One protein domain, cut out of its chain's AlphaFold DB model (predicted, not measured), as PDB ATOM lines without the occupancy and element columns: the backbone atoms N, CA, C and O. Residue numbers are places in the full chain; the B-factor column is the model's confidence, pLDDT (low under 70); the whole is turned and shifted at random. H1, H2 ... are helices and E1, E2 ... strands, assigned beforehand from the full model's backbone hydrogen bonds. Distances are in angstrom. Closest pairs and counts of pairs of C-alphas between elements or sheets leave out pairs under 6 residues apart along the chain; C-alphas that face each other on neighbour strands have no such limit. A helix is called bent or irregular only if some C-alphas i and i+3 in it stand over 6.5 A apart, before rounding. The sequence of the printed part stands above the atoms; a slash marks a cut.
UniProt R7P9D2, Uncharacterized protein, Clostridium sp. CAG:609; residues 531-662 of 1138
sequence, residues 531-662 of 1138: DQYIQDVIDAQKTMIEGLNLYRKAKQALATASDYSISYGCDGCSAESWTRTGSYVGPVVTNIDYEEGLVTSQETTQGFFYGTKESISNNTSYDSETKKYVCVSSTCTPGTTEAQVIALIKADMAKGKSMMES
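AT A GLANCE: This is residues 531 to 662 of the 1138 residues of an uncharacterized protein of Clostridium sp. CAG:609 (UniProt R7P9D2). The domain is a long, bent rod: in one half two helices, H1 and H2, run opposite ways side by side and cover one face of a long ribbon of the strands E2 and E3, while the hairpin of E4 and E5 makes the other end as a slender arm. Between them, the short strand E1 pairs with the first part of E2, and this hairpin runs beside the base of the arm. The printed part has 132 residues, with two named helices and five named strands in the order H1 E1 E2 E3 E4 E5 H2, and its class is mixed, helices and strands. One sheet has the order E1 - E2 - E3 and the other the order E4 - E5, both antiparallel. The whole is extended, with a radius of gyration of the C-alphas of 22.8 A and spans of 79 by 28 by 23 A.

HOW THE PARTS SIT: H1, residues 531 to 559, is on the sheet of E1, residues 563 to 568, E2, residues 574 to 593, and E3, residues 598 to 610. Its height over the sheet is 6.7 A, and it lies over E2 and E3, slantwise to the strands, at 35 degrees to E2 on the local plane. Its closest C-alphas to E2 are those of Asn 549 and Gly 586, 4.7 A apart. The sheet is twisted and is a meander, each strand the antiparallel neighbour of the one before. The pairing is staggered: E2 pairs with E1 over residues 574 to 579 and with E3 over residues 580 to 593. In the hairpin of E1 and E2, N 563 and O 579 are within hydrogen-bond range at 2.8 A; in that of E2 and E3, N 584 and O 606 are at 2.8 A. E2 bends by 56 degrees at residue 585, and E3 by 72 degrees at residue 605. E4, residues 615 to 623, and E5, residues 628 to 637, form an antiparallel hairpin, with N 619 and O 633 at 2.8 A. E5 bends by 56 degrees at residue 632. The two sheets form a sandwich, two sheets face to face, with 28 pairs of C-alphas within 10 A and the strands of the one at 45 degrees to those of the other. The closest C-alphas of E2 and E5 are those of Ala 575 and Cys 636, 5.3 A apart. H2, residues 642 to 662, is on the sheet E1 E2 E3, on the same face as H1, at a height of 11.1 A and along the strands; H2 and this sheet make two layers, a helix on one face of a sheet. H1 and H2 touch at a shallow tilt of 29 degrees, opposite ways, with the C-alphas of Gly 547 and Gly 656 closest at 4.0 A. H1 is apart from E4 and E5, and H2 is apart from E4. In H1 and H2 every O i to N i+4 pair is within hydrogen-bond range.

IN THESE COORDINATES: H1 runs 42.4 A from C-alpha 531 at (178.856, 194.818, 105.573) to C-alpha 559. E1 measures 17.0 A, E2 54.1 A and E3 32.6 A. E4 measures 25.2 A and ends with C-alpha 623 at (146.133, 212.046, 168.169); E5 measures 25.7 A. H2 runs 30.2 A and ends with C-alpha 662 at (177.590, 181.514, 121.812).

THE WHOLE: The two C-alphas farthest apart are those of Glu 596 and Glu 625, 78.7 A. The first and last printed C-alphas, of Asp 531 and Ser 662, are 21.0 A apart. The printed part has no cut, and the six links between successive elements are tight. The mean pLDDT of the printed part is 92.6; E4 and E5 each have a mean of 86, and no printed residue is under 70.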
ATOM      1  N   ASP A 531     179.370 193.964 104.500       94.19
ATOM      2  CA  ASP A 531     178.856 194.818 105.573       94.19
ATOM      3  C   ASP A 531     178.107 193.979 106.621       94.19
ATOM      4  O   ASP A 531     178.360 194.124 107.821       94.19
ATOM      5  N   GLN A 532     177.296 193.009 106.184       95.56
ATOM      6  CA  GLN A 532     176.653 192.043 107.077       95.56
ATOM      7  C   GLN A 532     177.681 191.172 107.816       95.56
ATOM      8  O   GLN A 532     177.567 190.982 109.028       95.56
ATOM      9  N   TYR A 533     178.731 190.701 107.134       96.62
ATOM     10  CA  TYR A 533     179.825 189.965 107.780       96.62
ATOM     11  C   TYR A 533     180.526 190.779 108.877       96.62
ATOM     12  O   TYR A 533     180.757 190.267 109.977       96.62
ATOM     13  N   ILE A 534     180.841 192.049 108.603       96.31
ATOM     14  CA  ILE A 534     181.462 192.950 109.581       96.31
ATOM     15  C   ILE A 534     180.561 193.112 110.806       96.31
ATOM     16  O   ILE A 534     181.038 192.990 111.936       96.31
ATOM     17  N   GLN A 535     179.263 193.333 110.594       96.69
ATOM     18  CA  GLN A 535     178.300 193.489 111.679       96.69
ATOM     19  C   GLN A 535     178.205 192.223 112.544       96.69
ATOM     20  O   GLN A 535     178.305 192.296 113.769       96.69
ATOM     21  N   ASP A 536     178.103 191.053 111.914       97.81
ATOM     22  CA  ASP A 536     178.017 189.768 112.609       97.81
ATOM     23  C   ASP A 536     179.260 189.463 113.455       97.81
ATOM     24  O   ASP A 536     179.155 188.984 114.588       97.81
ATOM     25  N   VAL A 537     180.451 189.762 112.930       97.19
ATOM     26  CA  VAL A 537     181.707 189.573 113.666       97.19
ATOM     27  C   VAL A 537     181.856 190.600 114.794       97.19
ATOM     28  O   VAL A 537     182.365 190.252 115.864       97.19
ATOM     29  N   ILE A 538     181.385 191.840 114.626       97.88
ATOM     30  CA  ILE A 538     181.332 192.838 115.709       97.88
ATOM     31  C   ILE A 538     180.429 192.350 116.848       97.88
ATOM     32  O   ILE A 538     180.831 192.388 118.014       97.88
ATOM     33  N   ASP A 539     179.231 191.868 116.529       97.88
ATOM     34  CA  ASP A 539     178.256 191.440 117.532       97.88
ATOM     35  C   ASP A 539     178.707 190.172 118.265       97.88
ATOM     36  O   ASP A 539     178.556 190.069 119.488       97.88
ATOM     37  N   ALA A 540     179.367 189.249 117.561       97.88
ATOM     38  CA  ALA A 540     180.008 188.092 118.175       97.88
ATOM     39  C   ALA A 540     181.091 188.503 119.195       97.88
ATOM     40  O   ALA A 540     181.108 187.990 120.319       97.88
ATOM     41  N   GLN A 541     181.956 189.466 118.849       98.12
ATOM     42  CA  GLN A 541     182.988 189.987 119.759       98.12
ATOM     43  C   GLN A 541     182.383 190.697 120.975       98.12
ATOM     44  O   GLN A 541     182.796 190.429 122.105       98.12
ATOM     45  N   LYS A 542     181.373 191.556 120.772       97.75
ATOM     46  CA  LYS A 542     180.649 192.218 121.871       97.75
ATOM     47  C   LYS A 542     180.030 191.204 122.822       97.75
ATOM     48  O   LYS A 542     180.233 191.310 124.026       97.75
ATOM     49  N   THR A 543     179.362 190.184 122.286       97.69
ATOM     50  CA  THR A 543     178.727 189.130 123.088       97.69
ATOM     51  C   THR A 543     179.752 188.394 123.957       97.69
ATOM     52  O   THR A 543     179.493 188.135 125.133       97.69
ATOM     53  N   MET A 544     180.944 188.103 123.418       97.75
ATOM     54  CA  MET A 544     182.039 187.504 124.193       97.75
ATOM     55  C   MET A 544     182.563 188.440 125.293       97.75
ATOM     56  O   MET A 544     182.748 187.999 126.430       97.75
ATOM     57  N   ILE A 545     182.779 189.723 124.982       97.25
ATOM     58  CA  ILE A 545     183.256 190.736 125.939       97.25
ATOM     59  C   ILE A 545     182.240 190.932 127.074       97.25
ATOM     60  O   ILE A 545     182.600 190.880 128.251       97.25
ATOM     61  N   GLU A 546     180.962 191.099 126.737       96.50
ATOM     62  CA  GLU A 546     179.865 191.236 127.696       96.50
ATOM     63  C   GLU A 546     179.698 189.976 128.549       96.50
ATOM     64  O   GLU A 546     179.517 190.075 129.765       96.50
ATOM     65  N   GLY A 547     179.821 188.796 127.935       96.62
ATOM     66  CA  GLY A 547     179.786 187.512 128.626       96.62
ATOM     67  C   GLY A 547     180.896 187.381 129.671       96.62
ATOM     68  O   GLY A 547     180.616 187.023 130.819       96.62
ATOM     69  N   LEU A 548     182.135 187.750 129.321       96.44
ATOM     70  CA  LEU A 548     183.265 187.738 130.257       96.44
ATOM     71  C   LEU A 548     183.090 188.778 131.375       96.44
ATOM     72  O   LEU A 548     183.334 188.471 132.545       96.44
ATOM     73  N   ASN A 549     182.621 189.986 131.048       96.44
ATOM     74  CA  ASN A 549     182.324 191.028 132.034       96.44
ATOM     75  C   ASN A 549     181.259 190.562 133.043       96.44
ATOM     76  O   ASN A 549     181.449 190.695 134.255       96.44
ATOM     77  N   LEU A 550     180.174 189.948 132.560       96.69
ATOM     78  CA  LEU A 550     179.100 189.407 133.395       96.69
ATOM     79  C   LEU A 550     179.578 188.235 134.260       96.69
ATOM     80  O   LEU A 550     179.280 188.188 135.455       96.69
ATOM     81  N   TYR A 551     180.364 187.318 133.687       96.31
ATOM     82  CA  TYR A 551     180.948 186.201 134.425       96.31
ATOM     83  C   TYR A 551     181.813 186.693 135.591       96.31
ATOM     84  O   TYR A 551     181.647 186.230 136.721       96.31
ATOM     85  N   ARG A 552     182.692 187.673 135.349       95.06
ATOM     86  CA  ARG A 552     183.566 188.242 136.386       95.06
ATOM     87  C   ARG A 552     182.791 189.020 137.446       95.06
ATOM     88  O   ARG A 552     183.069 188.841 138.632       95.06
ATOM     89  N   LYS A 553     181.776 189.797 137.045       96.38
ATOM     90  CA  LYS A 553     180.832 190.449 137.969       96.38
ATOM     91  C   LYS A 553     180.219 189.428 138.926       96.38
ATOM     92  O   LYS A 553     180.251 189.611 140.140       96.38
ATOM     93  N   ALA A 554     179.663 188.348 138.380       96.38
ATOM     94  CA  ALA A 554     179.001 187.312 139.160       96.38
ATOM     95  C   ALA A 554     179.986 186.527 140.040       96.38
ATOM     96  O   ALA A 554     179.707 186.288 141.214       96.38
ATOM     97  N   LYS A 555     181.172 186.187 139.522       95.56
ATOM     98  CA  LYS A 555     182.231 185.506 140.279       95.56
ATOM     99  C   LYS A 555     182.677 186.321 141.495       95.56
ATOM    100  O   LYS A 555     182.749 185.777 142.596       95.56
ATOM    101  N   GLN A 556     182.914 187.623 141.320       95.56
ATOM    102  CA  GLN A 556     183.287 188.510 142.422       95.56
ATOM    103  C   GLN A 556     182.142 188.684 143.429       95.56
ATOM    104  O   GLN A 556     182.364 188.625 144.640       95.56
ATOM    105  N   ALA A 557     180.903 188.831 142.950       95.69
ATOM    106  CA  ALA A 557     179.728 188.900 143.816       95.69
ATOM    107  C   ALA A 557     179.529 187.610 144.631       95.69
ATOM    108  O   ALA A 557     179.142 187.674 145.796       95.69
ATOM    109  N   LEU A 558     179.843 186.438 144.065       94.81
ATOM    110  CA  LEU A 558     179.754 185.156 144.767       94.81
ATOM    111  C   LEU A 558     180.788 185.035 145.900       94.81
ATOM    112  O   LEU A 558     180.479 184.454 146.940       94.81
ATOM    113  N   ALA A 559     181.976 185.620 145.717       93.81
ATOM    114  CA  ALA A 559     183.044 185.669 146.718       93.81
ATOM    115  C   ALA A 559     182.846 186.755 147.798       93.81
ATOM    116  O   ALA A 559     183.539 186.740 148.813       93.81
ATOM    117  N   THR A 560     181.916 187.692 147.594       94.38
ATOM    118  CA  THR A 560     181.620 188.784 148.537       94.38
ATOM    119  C   THR A 560     180.591 188.331 149.578       94.38
ATOM    120  O   THR A 560     179.656 187.610 149.237       94.38
ATOM    121  N   ALA A 561     180.747 188.731 150.843       90.88
ATOM    122  CA  ALA A 561     179.792 188.396 151.902       90.88
ATOM    123  C   ALA A 561     178.414 189.047 151.661       90.88
ATOM    124  O   ALA A 561     178.319 190.092 151.024       90.88
ATOM    125  N   SER A 562     177.348 188.407 152.148       90.88
ATOM    126  CA  SER A 562     175.986 188.952 152.098       90.88
ATOM    127  C   SER A 562     175.793 190.005 153.193       90.88
ATOM    128  O   SER A 562     176.105 189.745 154.353       90.88
ATOM    129  N   ASP A 563     175.222 191.152 152.838       92.25
ATOM    130  CA  ASP A 563     174.776 192.172 153.784       92.25
ATOM    131  C   ASP A 563     173.329 191.876 154.188       92.25
ATOM    132  O   ASP A 563     172.449 191.834 153.324       92.25
ATOM    133  N   TYR A 564     173.080 191.678 155.484       93.38
ATOM    134  CA  TYR A 564     171.739 191.515 156.054       93.38
ATOM    135  C   TYR A 564     171.235 192.848 156.613       93.38
ATOM    136  O   TYR A 564     171.958 193.538 157.334       93.38
ATOM    137  N   SER A 565     169.984 193.183 156.308       92.00
ATOM    138  CA  SER A 565     169.285 194.344 156.857       92.00
ATOM    139  C   SER A 565     167.913 193.932 157.376       92.00
ATOM    140  O   SER A 565     167.233 193.100 156.774       92.00
ATOM    141  N   ILE A 566     167.505 194.532 158.493       92.75
ATOM    142  CA  ILE A 566     166.163 194.399 159.055       92.75
ATOM    143  C   ILE A 566     165.637 195.784 159.412       92.75
ATOM    144  O   ILE A 566     166.292 196.555 160.118       92.75
ATOM    145  N   SER A 567     164.435 196.081 158.937       90.75
ATOM    146  CA  SER A 567     163.725 197.318 159.236       90.75
ATOM    147  C   SER A 567     162.416 197.008 159.954       90.75
ATOM    148  O   SER A 567     161.757 196.007 159.666       90.75
ATOM    149  N   TYR A 568     162.035 197.877 160.889       89.62
ATOM    150  CA  TYR A 568     160.841 197.712 161.716       89.62
ATOM    151  C   TYR A 568     159.817 198.810 161.418       89.62
ATOM    152  O   TYR A 568     160.162 199.993 161.343       89.62
ATOM    153  N   GLY A 569     158.557 198.410 161.261       86.38
ATOM    154  CA  GLY A 569     157.401 199.299 161.222       86.38
ATOM    155  C   GLY A 569     157.039 199.823 162.609       86.38
ATOM    156  O   GLY A 569     157.420 199.258 163.636       86.38
ATOM    157  N   CYS A 570     156.281 200.915 162.651       83.69
ATOM    158  CA  CYS A 570     155.883 201.549 163.906       83.69
ATOM    159  C   CYS A 570     154.807 200.778 164.704       83.69
ATOM    160  O   CYS A 570     154.549 201.128 165.854       83.69
ATOM    161  N   ASP A 571     154.214 199.730 164.123       85.38
ATOM    162  CA  ASP A 571     153.264 198.790 164.744       85.38
ATOM    163  C   ASP A 571     153.897 197.431 165.108       85.38
ATOM    164  O   ASP A 571     153.201 196.514 165.541       85.38
ATOM    165  N   GLY A 572     155.219 197.298 164.956       84.25
ATOM    166  CA  GLY A 572     155.969 196.095 165.318       84.25
ATOM    167  C   GLY A 572     156.132 195.064 164.199       84.25
ATOM    168  O   GLY A 572     156.762 194.036 164.444       84.25
ATOM    169  N   CYS A 573     155.634 195.312 162.979       88.50
ATOM    170  CA  CYS A 573     156.009 194.471 161.839       88.50
ATOM    171  C   CYS A 573     157.511 194.615 161.515       88.50
ATOM    172  O   CYS A 573     158.107 195.668 161.755       88.50
ATOM    173  N   SER A 574     158.133 193.576 160.951       91.12
ATOM    174  CA  SER A 574     159.518 193.616 160.464       91.12
ATOM    175  C   SER A 574     159.613 193.167 159.007       91.12
ATOM    176  O   SER A 574     158.819 192.355 158.529       91.12
ATOM    177  N   ALA A 575     160.589 193.714 158.291       92.75
ATOM    178  CA  ALA A 575     160.955 193.291 156.950       92.75
ATOM    179  C   ALA A 575     162.469 193.083 156.886       92.75
ATOM    180  O   ALA A 575     163.233 193.916 157.370       92.75
ATOM    181  N   GLU A 576     162.888 191.973 156.287       94.06
ATOM    182  CA  GLU A 576     164.293 191.585 156.167       94.06
ATOM    183  C   GLU A 576     164.731 191.610 154.706       94.06
ATOM    184  O   GLU A 576     163.921 191.373 153.803       94.06
ATOM    185  N   SER A 577     166.014 191.860 154.463       94.25
ATOM    186  CA  SER A 577     166.617 191.680 153.147       94.25
ATOM    187  C   SER A 577     168.076 191.254 153.220       94.25
ATOM    188  O   SER A 577     168.793 191.539 154.182       94.25
ATOM    189  N   TRP A 578     168.514 190.588 152.153       95.75
ATOM    190  CA  TRP A 578     169.913 190.311 151.877       95.75
ATOM    191  C   TRP A 578     170.315 190.987 150.574       95.75
ATOM    192  O   TRP A 578     169.600 190.918 149.570       95.75
ATOM    193  N   THR A 579     171.488 191.610 150.573       94.75
ATOM    194  CA  THR A 579     172.081 192.201 149.370       94.75
ATOM    195  C   THR A 579     173.564 191.868 149.267       94.75
ATOM    196  O   THR A 579     174.191 191.463 150.243       94.75
ATOM    197  N   ARG A 580     174.140 192.000 148.069       95.88
ATOM    198  CA  ARG A 580     175.595 191.954 147.866       95.88
ATOM    199  C   ARG A 580     176.030 193.128 147.016       95.88
ATOM    200  O   ARG A 580     175.580 193.255 145.876       95.88
ATOM    201  N   THR A 581     176.928 193.942 147.561       94.19
ATOM    202  CA  THR A 581     177.461 195.137 146.903       94.19
ATOM    203  C   THR A 581     178.982 195.104 146.919       94.19
ATOM    204  O   THR A 581     179.588 194.669 147.894       94.19
ATOM    205  N   GLY A 582     179.619 195.574 145.855       95.12
ATOM    206  CA  GLY A 582     181.073 195.664 145.799       95.12
ATOM    207  C   GLY A 582     181.563 196.148 144.445       95.12
ATOM    208  O   GLY A 582     180.778 196.631 143.628       95.12
ATOM    209  N   SER A 583     182.861 195.985 144.209       96.19
ATOM    210  CA  SER A 583     183.503 196.321 142.937       96.19
ATOM    211  C   SER A 583     184.166 195.093 142.326       96.19
ATOM    212  O   SER A 583     184.596 194.191 143.042       96.19
ATOM    213  N   TYR A 584     184.262 195.066 141.002       95.75
ATOM    214  CA  TYR A 584     184.921 194.020 140.225       95.75
ATOM    215  C   TYR A 584     185.688 194.639 139.051       95.75
ATOM    216  O   TYR A 584     185.422 195.777 138.665       95.75
ATOM    217  N   VAL A 585     186.642 193.897 138.486       94.25
ATOM    218  CA  VAL A 585     187.357 194.288 137.261       94.25
ATOM    219  C   VAL A 585     186.862 193.421 136.109       94.25
ATOM    220  O   VAL A 585     186.868 192.191 136.207       94.25
ATOM    221  N   GLY A 586     186.418 194.055 135.027       93.38
ATOM    222  CA  GLY A 586     185.948 193.360 133.834       93.38
ATOM    223  C   GLY A 586     186.148 194.173 132.556       93.38
ATOM    224  O   GLY A 586     186.292 195.403 132.622       93.38
ATOM    225  N   PRO A 587     186.167 193.498 131.393       95.06
ATOM    226  CA  PRO A 587     186.399 194.147 130.116       95.06
ATOM    227  C   PRO A 587     185.184 194.976 129.692       95.06
ATOM    228  O   PRO A 587     184.036 194.557 129.839       95.06
ATOM    229  N   VAL A 588     185.444 196.150 129.126       93.00
ATOM    230  CA  VAL A 588     184.433 197.028 128.527       93.00
ATOM    231  C   VAL A 588     184.901 197.431 127.137       93.00
ATOM    232  O   VAL A 588     186.087 197.700 126.935       93.00
ATOM    233  N   VAL A 589     183.973 197.456 126.179       95.25
ATOM    234  CA  VAL A 589     184.234 197.888 124.800       95.25
ATOM    235  C   VAL A 589     184.743 199.331 124.794       95.25
ATOM    236  O   VAL A 589     184.112 200.215 125.371       95.25
ATOM    237  N   THR A 590     185.874 199.571 124.132       93.31
ATOM    238  CA  THR A 590     186.506 200.897 124.026       93.31
ATOM    239  C   THR A 590     186.326 201.537 122.666       93.31
ATOM    240  O   THR A 590     186.090 202.738 122.580       93.31
ATOM    241  N   ASN A 591     186.466 200.751 121.600       93.88
ATOM    242  CA  ASN A 591     186.344 201.223 120.229       93.88
ATOM    243  C   ASN A 591     185.855 200.092 119.321       93.88
ATOM    244  O   ASN A 591     186.169 198.924 119.567       93.88
ATOM    245  N   ILE A 592     185.128 200.460 118.268       94.81
ATOM    246  CA  ILE A 592     184.656 199.558 117.218       94.81
ATOM    247  C   ILE A 592     185.125 200.131 115.886       94.81
ATOM    248  O   ILE A 592     184.768 201.252 115.529       94.81
ATOM    249  N   ASP A 593     185.920 199.355 115.165       93.25
ATOM    250  CA  ASP A 593     186.297 199.636 113.788       93.25
ATOM    251  C   ASP A 593     185.261 198.995 112.854       93.25
ATOM    252  O   ASP A 593     185.253 197.779 112.669       93.25
ATOM    253  N   TYR A 594     184.362 199.808 112.297       90.00
ATOM    254  CA  TYR A 594     183.328 199.358 111.355       90.00
ATOM    255  C   TYR A 594     183.855 199.162 109.924       90.00
ATOM    256  O   TYR A 594     183.144 198.633 109.069       90.00
ATOM    257  N   GLU A 595     185.097 199.555 109.639       87.81
ATOM    258  CA  GLU A 595     185.731 199.226 108.365       87.81
ATOM    259  C   GLU A 595     186.278 197.801 108.393       87.81
ATOM    260  O   GLU A 595     186.080 197.044 107.443       87.81
ATOM    261  N   GLU A 596     186.903 197.418 109.504       85.88
ATOM    262  CA  GLU A 596     187.625 196.147 109.632       85.88
ATOM    263  C   GLU A 596     186.912 195.094 110.491       85.88
ATOM    264  O   GLU A 596     187.314 193.927 110.539       85.88
ATOM    265  N   GLY A 597     185.841 195.492 111.175       92.69
ATOM    266  CA  GLY A 597     185.083 194.642 112.084       92.69
ATOM    267  C   GLY A 597     185.803 194.332 113.394       92.69
ATOM    268  O   GLY A 597     185.463 193.346 114.038       92.69
ATOM    269  N   LEU A 598     186.798 195.123 113.809       96.00
ATOM    270  CA  LEU A 598     187.531 194.910 115.062       96.00
ATOM    271  C   LEU A 598     186.826 195.608 116.233       96.00
ATOM    272  O   LEU A 598     186.624 196.821 116.222       96.00
ATOM    273  N   VAL A 599     186.543 194.866 117.302       97.12
ATOM    274  CA  VAL A 599     186.108 195.434 118.586       97.12
ATOM    275  C   VAL A 599     187.281 195.395 119.548       97.12
ATOM    276  O   VAL A 599     187.860 194.340 119.751       97.12
ATOM    277  N   THR A 600     187.636 196.514 120.171       94.19
ATOM    278  CA  THR A 600     188.662 196.552 121.230       94.19
ATOM    279  C   THR A 600     188.012 196.704 122.598       94.19
ATOM    280  O   THR A 600     186.941 197.304 122.724       94.19
ATOM    281  N   SER A 601     188.653 196.162 123.633       93.56
ATOM    282  CA  SER A 601     188.184 196.255 125.015       93.56
ATOM    283  C   SER A 601     189.326 196.539 125.982       93.56
ATOM    284  O   SER A 601     190.446 196.080 125.760       93.56
ATOM    285  N   GLN A 602     189.016 197.208 127.092       93.19
ATOM    286  CA  GLN A 602     189.949 197.429 128.198       93.19
ATOM    287  C   GLN A 602     189.351 196.967 129.529       93.19
ATOM    288  O   GLN A 602     188.139 197.033 129.734       93.19
ATOM    289  N   GLU A 603     190.208 196.533 130.448       93.19
ATOM    290  CA  GLU A 603     189.810 196.176 131.810       93.19
ATOM    291  C   GLU A 603     189.477 197.437 132.614       93.19
ATOM    292  O   GLU A 603     190.291 198.355 132.720       93.19
ATOM    293  N   THR A 604     188.281 197.487 133.200       93.94
ATOM    294  CA  THR A 604     187.825 198.628 134.009       93.94
ATOM    295  C   THR A 604     187.242 198.163 135.338       93.94
ATOM    296  O   THR A 604     186.652 197.085 135.434       93.94
ATOM    297  N   THR A 605     187.409 198.981 136.382       96.25
ATOM    298  CA  THR A 605     186.777 198.736 137.685       96.25
ATOM    299  C   THR A 605     185.333 199.229 137.654       96.25
ATOM    300  O   THR A 605     185.086 200.398 137.370       96.25
ATOM    301  N   GLN A 606     184.389 198.348 137.970       95.81
ATOM    302  CA  GLN A 606     182.948 198.598 137.950       95.81
ATOM    303  C   GLN A 606     182.309 198.148 139.269       95.81
ATOM    304  O   GLN A 606     182.843 197.286 139.964       95.81
ATOM    305  N   GLY A 607     181.161 198.729 139.623       95.00
ATOM    306  CA  GLY A 607     180.375 198.321 140.791       95.00
ATOM    307  C   GLY A 607     179.357 197.225 140.460       95.00
ATOM    308  O   GLY A 607     178.878 197.129 139.332       95.00
ATOM    309  N   PHE A 608     178.974 196.419 141.449       96.50
ATOM    310  CA  PHE A 608     177.841 195.496 141.356       96.50
ATOM    311  C   PHE A 608     176.900 195.643 142.554       96.50
ATOM    312  O   PHE A 608     177.327 195.995 143.652       96.50
ATOM    313  N   PHE A 609     175.624 195.328 142.333       95.69
ATOM    314  CA  PHE A 609     174.583 195.246 143.353       95.69
ATOM    315  C   PHE A 609     173.640 194.088 143.002       95.69
ATOM    316  O   PHE A 609     173.158 194.017 141.869       95.69
ATOM    317  N   TYR A 610     173.393 193.184 143.952       95.50
ATOM    318  CA  TYR A 610     172.423 192.088 143.836       95.50
ATOM    319  C   TYR A 610     171.462 192.086 145.026       95.50
ATOM    320  O   TYR A 610     171.892 192.269 146.166       95.50
ATOM    321  N   GLY A 611     170.186 191.804 144.753       92.56
ATOM    322  CA  GLY A 611     169.099 191.792 145.733       92.56
ATOM    323  C   GLY A 611     168.236 193.055 145.682       92.56
ATOM    324  O   GLY A 611     168.464 193.961 144.888       92.56
ATOM    325  N   THR A 612     167.221 193.101 146.532       93.25
ATOM    326  CA  THR A 612     166.352 194.260 146.760       93.25
ATOM    327  C   THR A 612     166.292 194.501 148.254       93.25
ATOM    328  O   THR A 612     166.247 193.542 149.027       93.25
ATOM    329  N   LYS A 613     166.326 195.773 148.650       90.88
ATOM    330  CA  LYS A 613     166.186 196.149 150.054       90.88
ATOM    331  C   LYS A 613     164.740 195.999 150.498       90.88
ATOM    332  O   LYS A 613     163.817 196.129 149.694       90.88
ATOM    333  N   GLU A 614     164.561 195.753 151.783       92.19
ATOM    334  CA  GLU A 614     163.265 195.808 152.432       92.19
ATOM    335  C   GLU A 614     162.665 197.221 152.354       92.19
ATOM    336  O   GLU A 614     163.386 198.217 152.238       92.19
ATOM    337  N   SER A 615     161.336 197.326 152.432       91.69
ATOM    338  CA  SER A 615     160.648 198.620 152.493       91.69
ATOM    339  C   SER A 615     159.572 198.643 153.571       91.69
ATOM    340  O   SER A 615     158.884 197.649 153.819       91.69
ATOM    341  N   ILE A 616     159.442 199.802 154.219       90.25
ATOM    342  CA  ILE A 616     158.491 200.058 155.299       90.25
ATOM    343  C   ILE A 616     157.648 201.268 154.920       90.25
ATOM    344  O   ILE A 616     158.185 202.326 154.587       90.25
ATOM    345  N   SER A 617     156.328 201.127 155.010       90.69
ATOM    346  CA  SER A 617     155.384 202.236 154.877       90.69
ATOM    347  C   SER A 617     154.567 202.367 156.156       90.69
ATOM    348  O   SER A 617     153.787 201.477 156.488       90.69
ATOM    349  N   ASN A 618     154.762 203.464 156.886       89.25
ATOM    350  CA  ASN A 618     154.059 203.735 158.137       89.25
ATOM    351  C   ASN A 618     152.798 204.561 157.864       89.25
ATOM    352  O   ASN A 618     152.880 205.671 157.337       89.25
ATOM    353  N   ASN A 619     151.641 204.060 158.286       86.56
ATOM    354  CA  ASN A 619     150.405 204.826 158.346       86.56
ATOM    355  C   ASN A 619     150.270 205.431 159.745       86.56
ATOM    356  O   ASN A 619     150.159 204.714 160.742       86.56
ATOM    357  N   THR A 620     150.295 206.756 159.830       85.31
ATOM    358  CA  THR A 620     150.216 207.480 161.103       85.31
ATOM    359  C   THR A 620     148.968 208.354 161.131       85.31
ATOM    360  O   THR A 620     148.589 208.946 160.124       85.31
ATOM    361  N   SER A 621     148.321 208.436 162.292       80.81
ATOM    362  CA  SER A 621     147.187 209.327 162.546       80.81
ATOM    363  C   SER A 621     147.559 210.333 163.623       80.81
ATOM    364  O   SER A 621     148.368 210.041 164.500       80.81
ATOM    365  N   TYR A 622     147.014 211.543 163.543       81.62
ATOM    366  CA  TYR A 622     147.265 212.564 164.551       81.62
ATOM    367  C   TYR A 622     146.324 212.365 165.742       81.62
ATOM    368  O   TYR A 622     145.110 212.490 165.591       81.62
ATOM    369  N   ASP A 623     146.880 212.085 166.916       77.50
ATOM    370  CA  ASP A 623     146.133 212.046 168.169       77.50
ATOM    371  C   ASP A 623     146.039 213.464 168.751       77.50
ATOM    372  O   ASP A 623     147.037 214.105 169.104       77.50
ATOM    373  N   SER A 624     144.806 213.962 168.834       74.50
ATOM    374  CA  SER A 624     144.478 215.300 169.320       74.50
ATOM    375  C   SER A 624     144.636 215.480 170.835       74.50
ATOM    376  O   SER A 624     144.817 216.617 171.271       74.50
ATOM    377  N   GLU A 625     144.588 214.408 171.633       75.94
ATOM    378  CA  GLU A 625     144.754 214.468 173.094       75.94
ATOM    379  C   GLU A 625     146.233 214.555 173.482       75.94
ATOM    380  O   GLU A 625     146.614 215.373 174.322       75.94
ATOM    381  N   THR A 626     147.092 213.770 172.826       76.12
ATOM    382  CA  THR A 626     148.540 213.764 173.099       76.12
ATOM    383  C   THR A 626     149.339 214.734 172.220       76.12
ATOM    384  O   THR A 626     150.535 214.940 172.456       76.12
ATOM    385  N   LYS A 627     148.683 215.369 171.233       78.88
ATOM    386  CA  LYS A 627     149.263 216.271 170.218       78.88
ATOM    387  C   LYS A 627     150.429 215.649 169.438       78.88
ATOM    388  O   LYS A 627     151.376 216.352 169.070       78.88
ATOM    389  N   LYS A 628     150.383 214.339 169.184       79.19
ATOM    390  CA  LYS A 628     151.432 213.581 168.484       79.19
ATOM    391  C   LYS A 628     150.833 212.706 167.387       79.19
ATOM    392  O   LYS A 628     149.714 212.224 167.506       79.19
ATOM    393  N   TYR A 629     151.601 212.475 166.322       77.94
ATOM    394  CA  TYR A 629     151.275 211.427 165.358       77.94
ATOM    395  C   TYR A 629     151.551 210.060 165.993       77.94
ATOM    396  O   TYR A 629     152.674 209.796 166.426       77.94
ATOM    397  N   VAL A 630     150.531 209.211 166.056       82.19
ATOM    398  CA  VAL A 630     150.596 207.824 166.523       82.19
ATOM    399  C   VAL A 630     150.475 206.876 165.340       82.19
ATOM    400  O   VAL A 630     149.708 207.101 164.402       82.19
ATOM    401  N   CYS A 631     151.272 205.814 165.376       82.06
ATOM    402  CA  CYS A 631     151.226 204.759 164.377       82.06
ATOM    403  C   CYS A 631     149.888 204.021 164.433       82.06
ATOM    404  O   CYS A 631     149.488 203.568 165.501       82.06
ATOM    405  N   VAL A 632     149.213 203.899 163.290       85.31
ATOM    406  CA  VAL A 632     147.964 203.134 163.150       85.31
ATOM    407  C   VAL A 632     148.259 201.731 162.643       85.31
ATOM    408  O   VAL A 632     147.694 200.760 163.133       85.31
ATOM    409  N   SER A 633     149.133 201.638 161.645       87.31
ATOM    410  CA  SER A 633     149.549 200.386 161.020       87.31
ATOM    411  C   SER A 633     150.813 200.626 160.203       87.31
ATOM    412  O   SER A 633     151.020 201.736 159.709       87.31
ATOM    413  N   SER A 634     151.600 199.589 159.953       90.38
ATOM    414  CA  SER A 634     152.686 199.640 158.977       90.38
ATOM    415  C   SER A 634     152.571 198.500 157.976       90.38
ATOM    416  O   SER A 634     152.165 197.387 158.297       90.38
ATOM    417  N   THR A 635     152.961 198.781 156.739       91.38
ATOM    418  CA  THR A 635     153.143 197.760 155.712       91.38
ATOM    419  C   THR A 635     154.631 197.468 155.597       91.38
ATOM    420  O   THR A 635     155.401 198.314 155.137       91.38
ATOM    421  N   CYS A 636     155.028 196.271 156.018       91.31
ATOM    422  CA  CYS A 636     156.387 195.753 155.910       91.31
ATOM    423  C   CYS A 636     156.500 194.850 154.676       91.31
ATOM    424  O   CYS A 636     155.834 193.820 154.606       91.31
ATOM    425  N   THR A 637     157.325 195.222 153.696       92.81
ATOM    426  CA  THR A 637     157.596 194.394 152.509       92.81
ATOM    427  C   THR A 637     159.039 193.891 152.556       92.81
ATOM    428  O   THR A 637     159.957 194.709 152.429       92.81
ATOM    429  N   PRO A 638     159.260 192.576 152.763       91.56
ATOM    430  CA  PRO A 638     160.590 191.974 152.731       91.56
ATOM    431  C   PRO A 638     161.294 192.214 151.397       91.56
ATOM    432  O   PRO A 638     160.653 192.282 150.346       91.56
ATOM    433  N   GLY A 639     162.617 192.327 151.453       91.56
ATOM    434  CA  GLY A 639     163.465 192.315 150.271       91.56
ATOM    435  C   GLY A 639     163.784 190.889 149.816       91.56
ATOM    436  O   GLY A 639     163.054 189.933 150.078       91.56
ATOM    437  N   THR A 640     164.904 190.732 149.116       94.06
ATOM    438  CA  THR A 640     165.329 189.432 148.569       94.06
ATOM    439  C   THR A 640     165.954 188.550 149.652       94.06
ATOM    440  O   THR A 640     166.731 189.048 150.463       94.06
ATOM    441  N   THR A 641     165.671 187.241 149.655       94.44
ATOM    442  CA  THR A 641     166.314 186.287 150.581       94.44
ATOM    443  C   THR A 641     167.751 185.968 150.164       94.44
ATOM    444  O   THR A 641     168.098 186.058 148.985       94.44
ATOM    445  N   GLU A 642     168.599 185.520 151.095       92.25
ATOM    446  CA  GLU A 642     169.987 185.145 150.770       92.25
ATOM    447  C   GLU A 642     170.070 184.059 149.684       92.25
ATOM    448  O   GLU A 642     170.861 184.162 148.742       92.25
ATOM    449  N   ALA A 643     169.206 183.043 149.763       93.38
ATOM    450  CA  ALA A 643     169.135 181.984 148.759       93.38
ATOM    451  C   ALA A 643     168.774 182.533 147.367       93.38
ATOM    452  O   ALA A 643     169.351 182.097 146.369       93.38
ATOM    453  N   GLN A 644     167.868 183.514 147.295       93.94
ATOM    454  CA  GLN A 644     167.496 184.182 146.046       93.94
ATOM    455  C   GLN A 644     168.645 185.039 145.492       93.94
ATOM    456  O   GLN A 644     168.902 184.985 144.293       93.94
ATOM    457  N   VAL A 645     169.387 185.768 146.336       94.62
ATOM    458  CA  VAL A 645     170.580 186.525 145.909       94.62
ATOM    459  C   VAL A 645     171.643 185.593 145.322       94.62
ATOM    460  O   VAL A 645     172.152 185.844 144.230       94.62
ATOM    461  N   ILE A 646     171.943 184.481 145.999       94.31
ATOM    462  CA  ILE A 646     172.905 183.482 145.509       94.31
ATOM    463  C   ILE A 646     172.416 182.846 144.200       94.31
ATOM    464  O   ILE A 646     173.220 182.620 143.292       94.31
ATOM    465  N   ALA A 647     171.115 182.565 144.078       95.00
ATOM    466  CA  ALA A 647     170.530 182.029 142.851       95.00
ATOM    467  C   ALA A 647     170.667 183.007 141.671       95.00
ATOM    468  O   ALA A 647     171.085 182.583 140.594       95.00
ATOM    469  N   LEU A 648     170.403 184.305 141.880       95.38
ATOM    470  CA  LEU A 648     170.584 185.352 140.865       95.38
ATOM    471  C   LEU A 648     172.040 185.438 140.391       95.38
ATOM    472  O   LEU A 648     172.300 185.441 139.190       95.38
ATOM    473  N   ILE A 649     172.998 185.430 141.322       97.19
ATOM    474  CA  ILE A 649     174.431 185.485 140.993       97.19
ATOM    475  C   ILE A 649     174.861 184.249 140.191       97.19
ATOM    476  O   ILE A 649     175.572 184.372 139.194       97.19
ATOM    477  N   LYS A 650     174.424 183.046 140.589       96.44
ATOM    478  CA  LYS A 650     174.727 181.809 139.848       96.44
ATOM    479  C   LYS A 650     174.112 181.811 138.448       96.44
ATOM    480  O   LYS A 650     174.755 181.328 137.516       96.44
ATOM    481  N   ALA A 651     172.907 182.362 138.294       96.75
ATOM    482  CA  ALA A 651     172.260 182.513 136.996       96.75
ATOM    483  C   ALA A 651     173.054 183.457 136.077       96.75
ATOM    484  O   ALA A 651     173.343 183.081 134.943       96.75
ATOM    485  N   ASP A 652     173.495 184.617 136.575       97.31
ATOM    486  CA  ASP A 652     174.334 185.550 135.807       97.31
ATOM    487  C   ASP A 652     175.703 184.946 135.455       97.31
ATOM    488  O   ASP A 652     176.187 185.116 134.337       97.31
ATOM    489  N   MET A 653     176.308 184.168 136.359       95.88
ATOM    490  CA  MET A 653     177.561 183.452 136.087       95.88
ATOM    491  C   MET A 653     177.401 182.422 134.957       95.88
ATOM    492  O   MET A 653     178.255 182.333 134.071       95.88
ATOM    493  N   ALA A 654     176.311 181.647 134.969       96.19
ATOM    494  CA  ALA A 654     175.997 180.688 133.910       96.19
ATOM    495  C   ALA A 654     175.668 181.393 132.584       96.19
ATOM    496  O   ALA A 654     176.154 180.981 131.530       96.19
ATOM    497  N   LYS A 655     174.910 182.495 132.640       97.12
ATOM    498  CA  LYS A 655     174.591 183.334 131.481       97.12
ATOM    499  C   LYS A 655     175.853 183.915 130.844       97.12
ATOM    500  O   LYS A 655     176.002 183.813 129.633       97.12
ATOM    501  N   GLY A 656     176.783 184.446 131.643       96.56
ATOM    502  CA  GLY A 656     178.062 184.970 131.159       96.56
ATOM    503  C   GLY A 656     178.869 183.923 130.386       96.56
ATOM    504  O   GLY A 656     179.282 184.180 129.258       96.56
ATOM    505  N   LYS A 657     178.996 182.702 130.931       95.38
ATOM    506  CA  LYS A 657     179.628 181.564 130.231       95.38
ATOM    507  C   LYS A 657     178.923 181.220 128.918       95.38
ATOM    508  O   LYS A 657     179.578 181.099 127.887       95.38
ATOM    509  N   SER A 658     177.595 181.114 128.946       96.25
ATOM    510  CA  SER A 658     176.804 180.810 127.750       96.25
ATOM    511  C   SER A 658     176.970 181.871 126.661       96.25
ATOM    512  O   SER A 658     177.036 181.508 125.492       96.25
ATOM    513  N   MET A 659     177.044 183.156 127.028       97.31
ATOM    514  CA  MET A 659     177.267 184.258 126.087       97.31
ATOM    515  C   MET A 659     178.658 184.182 125.445       97.31
ATOM    516  O   MET A 659     178.781 184.344 124.234       97.31
ATOM    517  N   MET A 660     179.702 183.878 126.223       96.25
ATOM    518  CA  MET A 660     181.053 183.675 125.680       96.25
ATOM    519  C   MET A 660     181.085 182.522 124.669       96.25
ATOM    520  O   MET A 660     181.616 182.672 123.570       96.25
ATOM    521  N   GLU A 661     180.472 181.384 125.006       95.56
ATOM    522  CA  GLU A 661     180.399 180.226 124.112       95.56
ATOM    523  C   GLU A 661     179.581 180.510 122.845       95.56
ATOM    524  O   GLU A 661     180.004 180.138 121.749       95.56
ATOM    525  N   SER A 662     178.425 181.171 122.968       96.56
ATOM    526  CA  SER A 662     177.590 181.514 121.812       96.56
ATOM    527  C   SER A 662     178.260 182.550 120.916       96.56
ATOM    528  O   SER A 662     178.234 182.395 119.699       96.56
TER     529      SER A 662